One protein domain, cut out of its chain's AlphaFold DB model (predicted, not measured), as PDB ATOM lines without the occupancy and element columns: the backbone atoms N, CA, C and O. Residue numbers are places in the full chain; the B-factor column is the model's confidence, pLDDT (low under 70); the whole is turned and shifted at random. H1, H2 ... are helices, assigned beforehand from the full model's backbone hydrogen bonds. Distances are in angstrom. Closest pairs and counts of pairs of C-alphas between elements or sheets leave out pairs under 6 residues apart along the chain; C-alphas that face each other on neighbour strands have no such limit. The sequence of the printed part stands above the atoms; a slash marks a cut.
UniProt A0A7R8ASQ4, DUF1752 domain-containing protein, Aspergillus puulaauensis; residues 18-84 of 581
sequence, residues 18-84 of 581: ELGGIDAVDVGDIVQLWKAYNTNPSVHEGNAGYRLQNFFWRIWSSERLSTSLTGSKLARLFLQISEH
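AT A GLANCE: This is residues 18 to 84 of the 581 residues of the protein "DUF1752 domain-containing protein" of Aspergillus puulaauensis (UniProt A0A7R8ASQ4). Three long helices, H2, H3 and H5, make a loose three-cornered bundle, with H3 running opposite ways to the other two. H3 and H5 form a V, touching where H3 begins and H5 ends; short H4 crosses the open end, and little H1 sits by the first residues of H5. The printed part has 67 residues with five named helices, H1 to H5 in order, and no named strand; the class is all helix. It is compact, with a radius of gyration of the C-alphas of 11.7 A and spans of 31 by 27 by 19 A.

HOW THE PARTS SIT: H3, residues 48 to 61, is the longest helix. With residues 48 to 52 alone it touches residues 78 to 83 of H5, residues 71 to 83, at a shallow tilt of 30 degrees, opposite ways; the closest C-alphas, of Ala 48 and Ser 82, are 5.5 A apart. H2, residues 27 to 38, is close to H3 but not clearly touching, the C-alphas of Trp 34 and Phe 56 being 7.4 A apart. H2 and H5 are near each other. H4, residues 63 to 68, touches H3 only at the corner, about perpendicular at 78 degrees, with the C-alphas of Ile 59 and Ser 66 closest at 5.4 A. H1, residues 18 to 21, touches residues 71 to 72 of H5, the C-alphas of Gly 20 and Ser 72 being closest at 5.6 A. H1 is apart from H3 and H4. In H2, H3, H4 and H5 every O i to N i+4 pair is within hydrogen-bond range; H1 is too short for such a pair.

IN THESE COORDINATES: H3 is 19.7 A long, from C-alpha 48 at (390.447, 92.670, 159.920). H5 measures 18.2 A and ends with C-alpha 83 at (390.617, 91.723, 167.712). H2 measures 16.2 A.

THE WHOLE: The C-alphas of Gly 21 and Gly 46 are farthest apart, 32.8 A. The printed part has no cut and no long link. Mean pLDDT of the printed part is 87.0; residues 18 to 21 and 84 are under 70.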
ATOM      1  N   GLU A  18     379.672 103.764 179.856       56.94
ATOM      2  CA  GLU A  18     378.893 104.969 179.573       56.94
ATOM      3  C   GLU A  18     378.272 104.986 178.162       56.94
ATOM      4  O   GLU A  18     377.214 105.578 177.964       56.94
ATOM      5  N   LEU A  19     378.821 104.228 177.199       57.38
ATOM      6  CA  LEU A  19     378.185 104.045 175.881       57.38
ATOM      7  C   LEU A  19     376.879 103.223 175.928       57.38
ATOM      8  O   LEU A  19     376.200 103.079 174.910       57.38
ATOM      9  N   GLY A  20     376.517 102.660 177.086       57.56
ATOM     10  CA  GLY A  20     375.293 101.878 177.266       57.56
ATOM     11  C   GLY A  20     373.993 102.679 177.126       57.56
ATOM     12  O   GLY A  20     372.952 102.066 176.912       57.56
ATOM     13  N   GLY A  21     374.044 104.014 177.222       69.56
ATOM     14  CA  GLY A  21     372.860 104.882 177.164       69.56
ATOM     15  C   GLY A  21     372.444 105.356 175.766       69.56
ATOM     16  O   GLY A  21     371.366 105.930 175.623       69.56
ATOM     17  N   ILE A  22     373.266 105.140 174.733       72.31
ATOM     18  CA  ILE A  22     372.980 105.612 173.369       72.31
ATOM     19  C   ILE A  22     372.213 104.511 172.631       72.31
ATOM     20  O   ILE A  22     372.792 103.641 171.972       72.31
ATOM     21  N   ASP A  23     370.894 104.500 172.829       76.94
ATOM     22  CA  ASP A  23     370.051 103.388 172.381       76.94
ATOM     23  C   ASP A  23     369.844 103.376 170.851       76.94
ATOM     24  O   ASP A  23     369.695 102.320 170.235       76.94
ATOM     25  N   ALA A  24     369.940 104.550 170.217       84.38
ATOM     26  CA  ALA A  24     369.884 104.723 168.770       84.38
ATOM     27  C   ALA A  24     371.225 105.249 168.247       84.38
ATOM     28  O   ALA A  24     371.666 106.327 168.635       84.38
ATOM     29  N   VAL A  25     371.871 104.481 167.371       86.69
ATOM     30  CA  VAL A  25     373.070 104.932 166.654       86.69
ATOM     31  C   VAL A  25     372.626 105.798 165.494       86.69
ATOM     32  O   VAL A  25     371.872 105.328 164.638       86.69
ATOM     33  N   ASP A  26     373.100 107.039 165.441       90.75
ATOM     34  CA  ASP A  26     372.853 107.869 164.273       90.75
ATOM     35  C   ASP A  26     373.692 107.376 163.082       90.75
ATOM     36  O   ASP A  26     374.824 106.896 163.217       90.75
ATOM     37  N   VAL A  27     373.153 107.525 161.874       87.94
ATOM     38  CA  VAL A  27     373.877 107.227 160.634       87.94
ATOM     39  C   VAL A  27     375.156 108.068 160.557       87.94
ATOM     40  O   VAL A  27     376.177 107.581 160.060       87.94
ATOM     41  N   GLY A  28     375.133 109.287 161.111       90.00
ATOM     42  CA  GLY A  28     376.305 110.148 161.258       90.00
ATOM     43  C   GLY A  28     377.455 109.482 162.020       90.00
ATOM     44  O   GLY A  28     378.594 109.515 161.548       90.00
ATOM     45  N   ASP A  29     377.164 108.803 163.129       89.62
ATOM     46  CA  ASP A  29     378.174 108.130 163.957       89.62
ATOM     47  C   ASP A  29     378.804 106.943 163.222       89.62
ATOM     48  O   ASP A  29     380.019 106.741 163.266       89.62
ATOM     49  N   ILE A  30     377.997 106.183 162.473       89.50
ATOM     50  CA  ILE A  30     378.480 105.059 161.653       89.50
ATOM     51  C   ILE A  30     379.427 105.570 160.562       89.50
ATOM     52  O   ILE A  30     380.461 104.952 160.295       89.50
ATOM     53  N   VAL A  31     379.098 106.704 159.937       90.69
ATOM     54  CA  VAL A  31     379.942 107.335 158.912       90.69
ATOM     55  C   VAL A  31     381.237 107.872 159.520       90.69
ATOM     56  O   VAL A  31     382.299 107.679 158.925       90.69
ATOM     57  N   GLN A  32     381.188 108.501 160.697       90.69
ATOM     58  CA  GLN A  32     382.392 108.964 161.395       90.69
ATOM     59  C   GLN A  32     383.298 107.797 161.795       90.69
ATOM     60  O   GLN A  32     384.502 107.848 161.534       90.69
ATOM     61  N   LEU A  33     382.725 106.720 162.342       88.31
ATOM     62  CA  LEU A  33     383.462 105.511 162.705       88.31
ATOM     63  C   LEU A  33     384.115 104.869 161.475       88.31
ATOM     64  O   LEU A  33     385.295 104.520 161.505       88.31
ATOM     65  N   TRP A  34     383.381 104.775 160.363       91.12
ATOM     66  CA  TRP A  34     383.946 104.316 159.096       91.12
ATOM     67  C   TRP A  34     385.056 105.236 158.586       91.12
ATOM     68  O   TRP A  34     386.065 104.748 158.083       91.12
ATOM     69  N   LYS A  35     384.899 106.558 158.698       91.25
ATOM     70  CA  LYS A  35     385.914 107.519 158.253       91.25
ATOM     71  C   LYS A  35     387.206 107.346 159.046       91.25
ATOM     72  O   LYS A  35     388.251 107.201 158.422       91.25
ATOM     73  N   ALA A  36     387.119 107.279 160.375       86.25
ATOM     74  CA  ALA A  36     388.265 107.025 161.252       86.25
ATOM     75  C   ALA A  36     388.967 105.698 160.910       86.25
ATOM     76  O   ALA A  36     390.196 105.610 160.905       86.25
ATOM     77  N   TYR A  37     388.182 104.682 160.550       84.00
ATOM     78  CA  TYR A  37     388.688 103.382 160.128       84.00
ATOM     79  C   TYR A  37     389.391 103.424 158.762       84.00
ATOM     80  O   TYR A  37     390.520 102.965 158.597       84.00
ATOM     81  N   ASN A  38     388.730 104.005 157.763       84.75
ATOM     82  CA  ASN A  38     389.199 104.027 156.381       84.75
ATOM     83  C   ASN A  38     390.382 104.983 156.172       84.75
ATOM     84  O   ASN A  38     391.104 104.854 155.188       84.75
ATOM     85  N   THR A  39     390.612 105.924 157.092       79.75
ATOM     86  CA  THR A  39     391.827 106.748 157.083       79.75
ATOM     87  C   THR A  39     393.088 105.960 157.427       79.75
ATOM     88  O   THR A  39     394.170 106.401 157.059       79.75
ATOM     89  N   ASN A  40     392.976 104.791 158.073       79.31
ATOM     90  CA  ASN A  40     394.126 104.004 158.520       79.31
ATOM     91  C   ASN A  40     393.951 102.489 158.275       79.31
ATOM     92  O   ASN A  40     394.023 101.692 159.213       79.31
ATOM     93  N   PRO A  41     393.783 102.038 157.017       70.06
ATOM     94  CA  PRO A  41     393.619 100.614 156.711       70.06
ATOM     95  C   PRO A  41     394.862  99.787 157.075       70.06
ATOM     96  O   PRO A  41     394.757  98.583 157.283       70.06
ATOM     97  N   SER A  42     396.032 100.428 157.170       70.94
ATOM     98  CA  SER A  42     397.303  99.813 157.562       70.94
ATOM     99  C   SER A  42     397.425  99.514 159.055       70.94
ATOM    100  O   SER A  42     398.299  98.740 159.426       70.94
ATOM    101  N   VAL A  43     396.585 100.114 159.907       77.12
ATOM    102  CA  VAL A  43     396.615  99.879 161.365       77.12
ATOM    103  C   VAL A  43     396.012  98.519 161.721       77.12
ATOM    104  O   VAL A  43     396.300  97.959 162.773       77.12
ATOM    105  N   HIS A  44     395.211  97.944 160.826       80.00
ATOM    106  CA  HIS A  44     394.611  96.638 161.042       80.00
ATOM    107  C   HIS A  44     395.462  95.553 160.396       80.00
ATOM    108  O   HIS A  44     395.486  95.396 159.175       80.00
ATOM    109  N   GLU A  45     396.144  94.778 161.231       81.62
ATOM    110  CA  GLU A  45     396.951  93.659 160.768       81.62
ATOM    111  C   GLU A  45     396.062  92.533 160.198       81.62
ATOM    112  O   GLU A  45     395.023  92.152 160.749       81.62
ATOM    113  N   GLY A  46     396.458  91.992 159.043       86.44
ATOM    114  CA  GLY A  46     395.792  90.850 158.417       86.44
ATOM    115  C   GLY A  46     394.470  91.175 157.705       86.44
ATOM    116  O   GLY A  46     394.394  92.059 156.854       86.44
ATOM    117  N   ASN A  47     393.427  90.378 157.970       88.56
ATOM    118  CA  ASN A  47     392.140  90.446 157.256       88.56
ATOM    119  C   ASN A  47     391.057  91.270 157.978       88.56
ATOM    120  O   ASN A  47     389.933  91.363 157.471       88.56
ATOM    121  N   ALA A  48     391.377  91.863 159.132       89.75
ATOM    122  CA  ALA A  48     390.447  92.670 159.920       89.75
ATOM    123  C   ALA A  48     389.903  93.857 159.102       89.75
ATOM    124  O   ALA A  48     388.687  94.051 159.072       89.75
ATOM    125  N   GLY A  49     390.780  94.506 158.318       89.88
ATOM    126  CA  GLY A  49     390.472  95.451 157.228       89.88
ATOM    127  C   GLY A  49     389.204  95.112 156.450       89.88
ATOM    128  O   GLY A  49     388.180  95.800 156.481       89.88
ATOM    129  N   TYR A  50     389.278  93.981 155.752       89.75
ATOM    130  CA  TYR A  50     388.224  93.507 154.863       89.75
ATOM    131  C   TYR A  50     386.964  93.066 155.608       89.75
ATOM    132  O   TYR A  50     385.856  93.205 155.085       89.75
ATOM    133  N   ARG A  51     387.107  92.518 156.820       91.94
ATOM    134  CA  ARG A  51     385.961  92.080 157.626       91.94
ATOM    135  C   ARG A  51     385.162  93.268 158.141       91.94
ATOM    136  O   ARG A  51     383.937  93.244 158.023       91.94
ATOM    137  N   LEU A  52     385.838  94.302 158.641       93.19
ATOM    138  CA  LEU A  52     385.190  95.541 159.065       93.19
ATOM    139  C   LEU A  52     384.554  96.246 157.872       93.19
ATOM    140  O   LEU A  52     383.380  96.593 157.938       93.19
ATOM    141  N   GLN A  53     385.237  96.319 156.729       91.81
ATOM    142  CA  GLN A  53     384.625  96.827 155.502       91.81
ATOM    143  C   GLN A  53     383.337  96.068 155.124       91.81
ATOM    144  O   GLN A  53     382.316  96.692 154.842       91.81
ATOM    145  N   ASN A  54     383.343  94.730 155.136       94.06
ATOM    146  CA  ASN A  54     382.140  93.931 154.856       94.06
ATOM    147  C   ASN A  54     381.029  94.199 155.884       94.06
ATOM    148  O   ASN A  54     379.858  94.287 155.522       94.06
ATOM    149  N   PHE A  55     381.394  94.364 157.154       94.94
ATOM    150  CA  PHE A  55     380.463  94.703 158.222       94.94
ATOM    151  C   PHE A  55     379.777  96.057 157.986       94.94
ATOM    152  O   PHE A  55     378.546  96.107 158.004       94.94
ATOM    153  N   PHE A  56     380.526  97.109 157.649       95.06
ATOM    154  CA  PHE A  56     379.945  98.411 157.301       95.06
ATOM    155  C   PHE A  56     379.054  98.335 156.054       95.06
ATOM    156  O   PHE A  56     377.940  98.854 156.067       95.06
ATOM    157  N   TRP A  57     379.460  97.585 155.021       94.69
ATOM    158  CA  TRP A  57     378.597  97.340 153.858       94.69
ATOM    159  C   TRP A  57     377.279  96.651 154.223       94.69
ATOM    160  O   TRP A  57     376.242  96.968 153.641       94.69
ATOM    161  N   ARG A  58     377.281  95.717 155.182       95.00
ATOM    162  CA  ARG A  58     376.051  95.061 155.659       95.00
ATOM    163  C   ARG A  58     375.150  96.013 156.433       95.00
ATOM    164  O   ARG A  58     373.940  95.952 156.247       95.00
ATOM    165  N   ILE A  59     375.728  96.881 157.260       94.75
ATOM    166  CA  ILE A  59     374.964  97.900 157.985       94.75
ATOM    167  C   ILE A  59     374.310  98.864 156.989       94.75
ATOM    168  O   ILE A  59     373.108  99.090 157.071       94.75
ATOM    169  N   TRP A  60     375.055  99.366 156.002       93.19
ATOM    170  CA  TRP A  60     374.503 100.305 155.019       93.19
ATOM    171  C   TRP A  60     373.536  99.676 154.018       93.19
ATOM    172  O   TRP A  60     372.606 100.336 153.573       93.19
ATOM    173  N   SER A  61     373.731  98.409 153.652       93.00
ATOM    174  CA  SER A  61     372.810  97.717 152.737       93.00
ATOM    175  C   SER A  61     371.511  97.267 153.404       93.00
ATOM    176  O   SER A  61     370.585  96.856 152.704       93.00
ATOM    177  N   SER A  62     371.418  97.326 154.736       95.62
ATOM    178  CA  SER A  62     370.244  96.881 155.476       95.62
ATOM    179  C   SER A  62     369.733  97.961 156.419       95.62
ATOM    180  O   SER A  62     370.214  98.110 157.538       95.62
ATOM    181  N   GLU A  63     368.657  98.626 156.004       92.50
ATOM    182  CA  GLU A  63     367.936  99.618 156.816       92.50
ATOM    183  C   GLU A  63     367.453  99.043 158.159       92.50
ATOM    184  O   GLU A  63     367.414  99.711 159.189       92.50
ATOM    185  N   ARG A  64     367.133  97.746 158.181       94.12
ATOM    186  CA  ARG A  64     366.775  97.039 159.415       94.12
ATOM    187  C   ARG A  64     367.948  96.912 160.373       94.12
ATOM    188  O   ARG A  64     367.753  97.003 161.578       94.12
ATOM    189  N   LEU A  65     369.148  96.657 159.852       92.62
ATOM    190  CA  LEU A  65     370.336  96.586 160.694       92.62
ATOM    191  C   LEU A  65     370.717  97.979 161.173       92.62
ATOM    192  O   LEU A  65     370.955  98.121 162.361       92.62
ATOM    193  N   SER A  66     370.706  98.998 160.312       91.88
ATOM    194  CA  SER A  66     371.034 100.363 160.737       91.88
ATOM    195  C   SER A  66     370.090 100.889 161.823       91.88
ATOM    196  O   SER A  66     370.555 101.510 162.767       91.88
ATOM    197  N   THR A  67     368.791 100.581 161.746       92.12
ATOM    198  CA  THR A  67     367.796 101.019 162.748       92.12
ATOM    199  C   THR A  67     367.761 100.161 164.014       92.12
ATOM    200  O   THR A  67     367.395 100.654 165.077       92.12
ATOM    201  N   SER A  68     368.127  98.878 163.935       94.00
ATOM    202  CA  SER A  68     368.075  97.953 165.080       94.00
ATOM    203  C   SER A  68     369.376  97.893 165.888       94.00
ATOM    204  O   SER A  68     369.400  97.267 166.959       94.00
ATOM    205  N   LEU A  69     370.479  98.427 165.364       94.00
ATOM    206  CA  LEU A  69     371.788  98.295 165.989       94.00
ATOM    207  C   LEU A  69     371.987  99.388 167.042       94.00
ATOM    208  O   LEU A  69     372.220 100.544 166.721       94.00
ATOM    209  N   THR A  70     371.941  98.995 168.311       94.56
ATOM    210  CA  THR A  70     372.311  99.852 169.444       94.56
ATOM    211  C   THR A  70     373.810 100.178 169.426       94.56
ATOM    212  O   THR A  70     374.614  99.328 169.024       94.56
ATOM    213  N   GLY A  71     374.220 101.344 169.945       90.94
ATOM    214  CA  GLY A  71     375.631 101.770 169.955       90.94
ATOM    215  C   GLY A  71     376.542 100.788 170.678       90.94
ATOM    216  O   GLY A  71     377.608 100.425 170.185       90.94
ATOM    217  N   SER A  72     376.053 100.232 171.784       91.19
ATOM    218  CA  SER A  72     376.744  99.181 172.532       91.19
ATOM    219  C   SER A  72     376.948  97.892 171.722       91.19
ATOM    220  O   SER A  72     378.008  97.271 171.811       91.19
ATOM    221  N   LYS A  73     375.973  97.485 170.898       92.88
ATOM    222  CA  LYS A  73     376.100  96.314 170.012       92.88
ATOM    223  C   LYS A  73     377.076  96.590 168.877       92.88
ATOM    224  O   LYS A  73     377.875  95.711 168.559       92.88
ATOM    225  N   LEU A  74     377.028  97.790 168.297       93.94
ATOM    226  CA  LEU A  74     377.963  98.213 167.257       93.94
ATOM    227  C   LEU A  74     379.404  98.176 167.767       93.94
ATOM    228  O   LEU A  74     380.245  97.540 167.137       93.94
ATOM    229  N   ALA A  75     379.665  98.780 168.928       90.69
ATOM    230  CA  ALA A  75     380.988  98.800 169.542       90.69
ATOM    231  C   ALA A  75     381.495  97.382 169.849       90.69
ATOM    232  O   ALA A  75     382.611  97.038 169.471       90.69
ATOM    233  N   ARG A  76     380.657  96.519 170.447       92.88
ATOM    234  CA  ARG A  76     381.035  95.118 170.713       92.88
ATOM    235  C   ARG A  76     381.377  94.358 169.435       92.88
ATOM    236  O   ARG A  76     382.388  93.672 169.406       92.88
ATOM    237  N   LEU A  77     380.560  94.479 168.386       93.56
ATOM    238  CA  LEU A  77     380.828  93.828 167.100       93.56
ATOM    239  C   LEU A  77     382.095  94.377 166.444       93.56
ATOM    240  O   LEU A  77     382.850  93.608 165.856       93.56
ATOM    241  N   PHE A  78     382.336  95.682 166.555       92.25
ATOM    242  CA  PHE A  78     383.545  96.310 166.043       92.25
ATOM    243  C   PHE A  78     384.792  95.732 166.721       92.25
ATOM    244  O   PHE A  78     385.635  95.188 166.009       92.25
ATOM    245  N   LEU A  79     384.851  95.746 168.062       91.56
ATOM    246  CA  LEU A  79     385.951  95.155 168.842       91.56
ATOM    247  C   LEU A  79     386.144  93.672 168.497       91.56
ATOM    248  O   LEU A  79     387.243  93.222 168.179       91.56
ATOM    249  N   GLN A  80     385.042  92.923 168.441       92.44
ATOM    250  CA  GLN A  80     385.047  91.504 168.097       92.44
ATOM    251  C   GLN A  80     385.657  91.242 166.704       92.44
ATOM    252  O   GLN A  80     386.335  90.241 166.475       92.44
ATOM    253  N   ILE A  81     385.418  92.115 165.726       91.25
ATOM    254  CA  ILE A  81     385.964  91.935 164.376       91.25
ATOM    255  C   ILE A  81     387.411  92.440 164.290       91.25
ATOM    256  O   ILE A  81     388.197  91.831 163.558       91.25
ATOM    257  N   SER A  82     387.766  93.506 165.016       89.56
ATOM    258  CA  SER A  82     389.127  94.055 165.026       89.56
ATOM    259  C   SER A  82     390.130  93.173 165.767       89.56
ATOM    260  O   SER A  82     391.273  93.096 165.332       89.56
ATOM    261  N   GLU A  83     389.715  92.492 166.838       87.06
ATOM    262  CA  GLU A  83     390.617  91.723 167.712       87.06
ATOM    263  C   GLU A  83     390.804  90.259 167.272       87.06
ATOM    264  O   GLU A  83     391.847  89.649 167.506       87.06
ATOM    265  N   HIS A  84     389.804  89.642 166.634       65.81
ATOM    266  CA  HIS A  84     389.824  88.196 166.378       65.81
ATOM    267  C   HIS A  84     390.531  87.812 165.077       65.81
ATOM    268  O   HIS A  84     389.878  87.393 164.110       65.81
TER     269      HIS A  84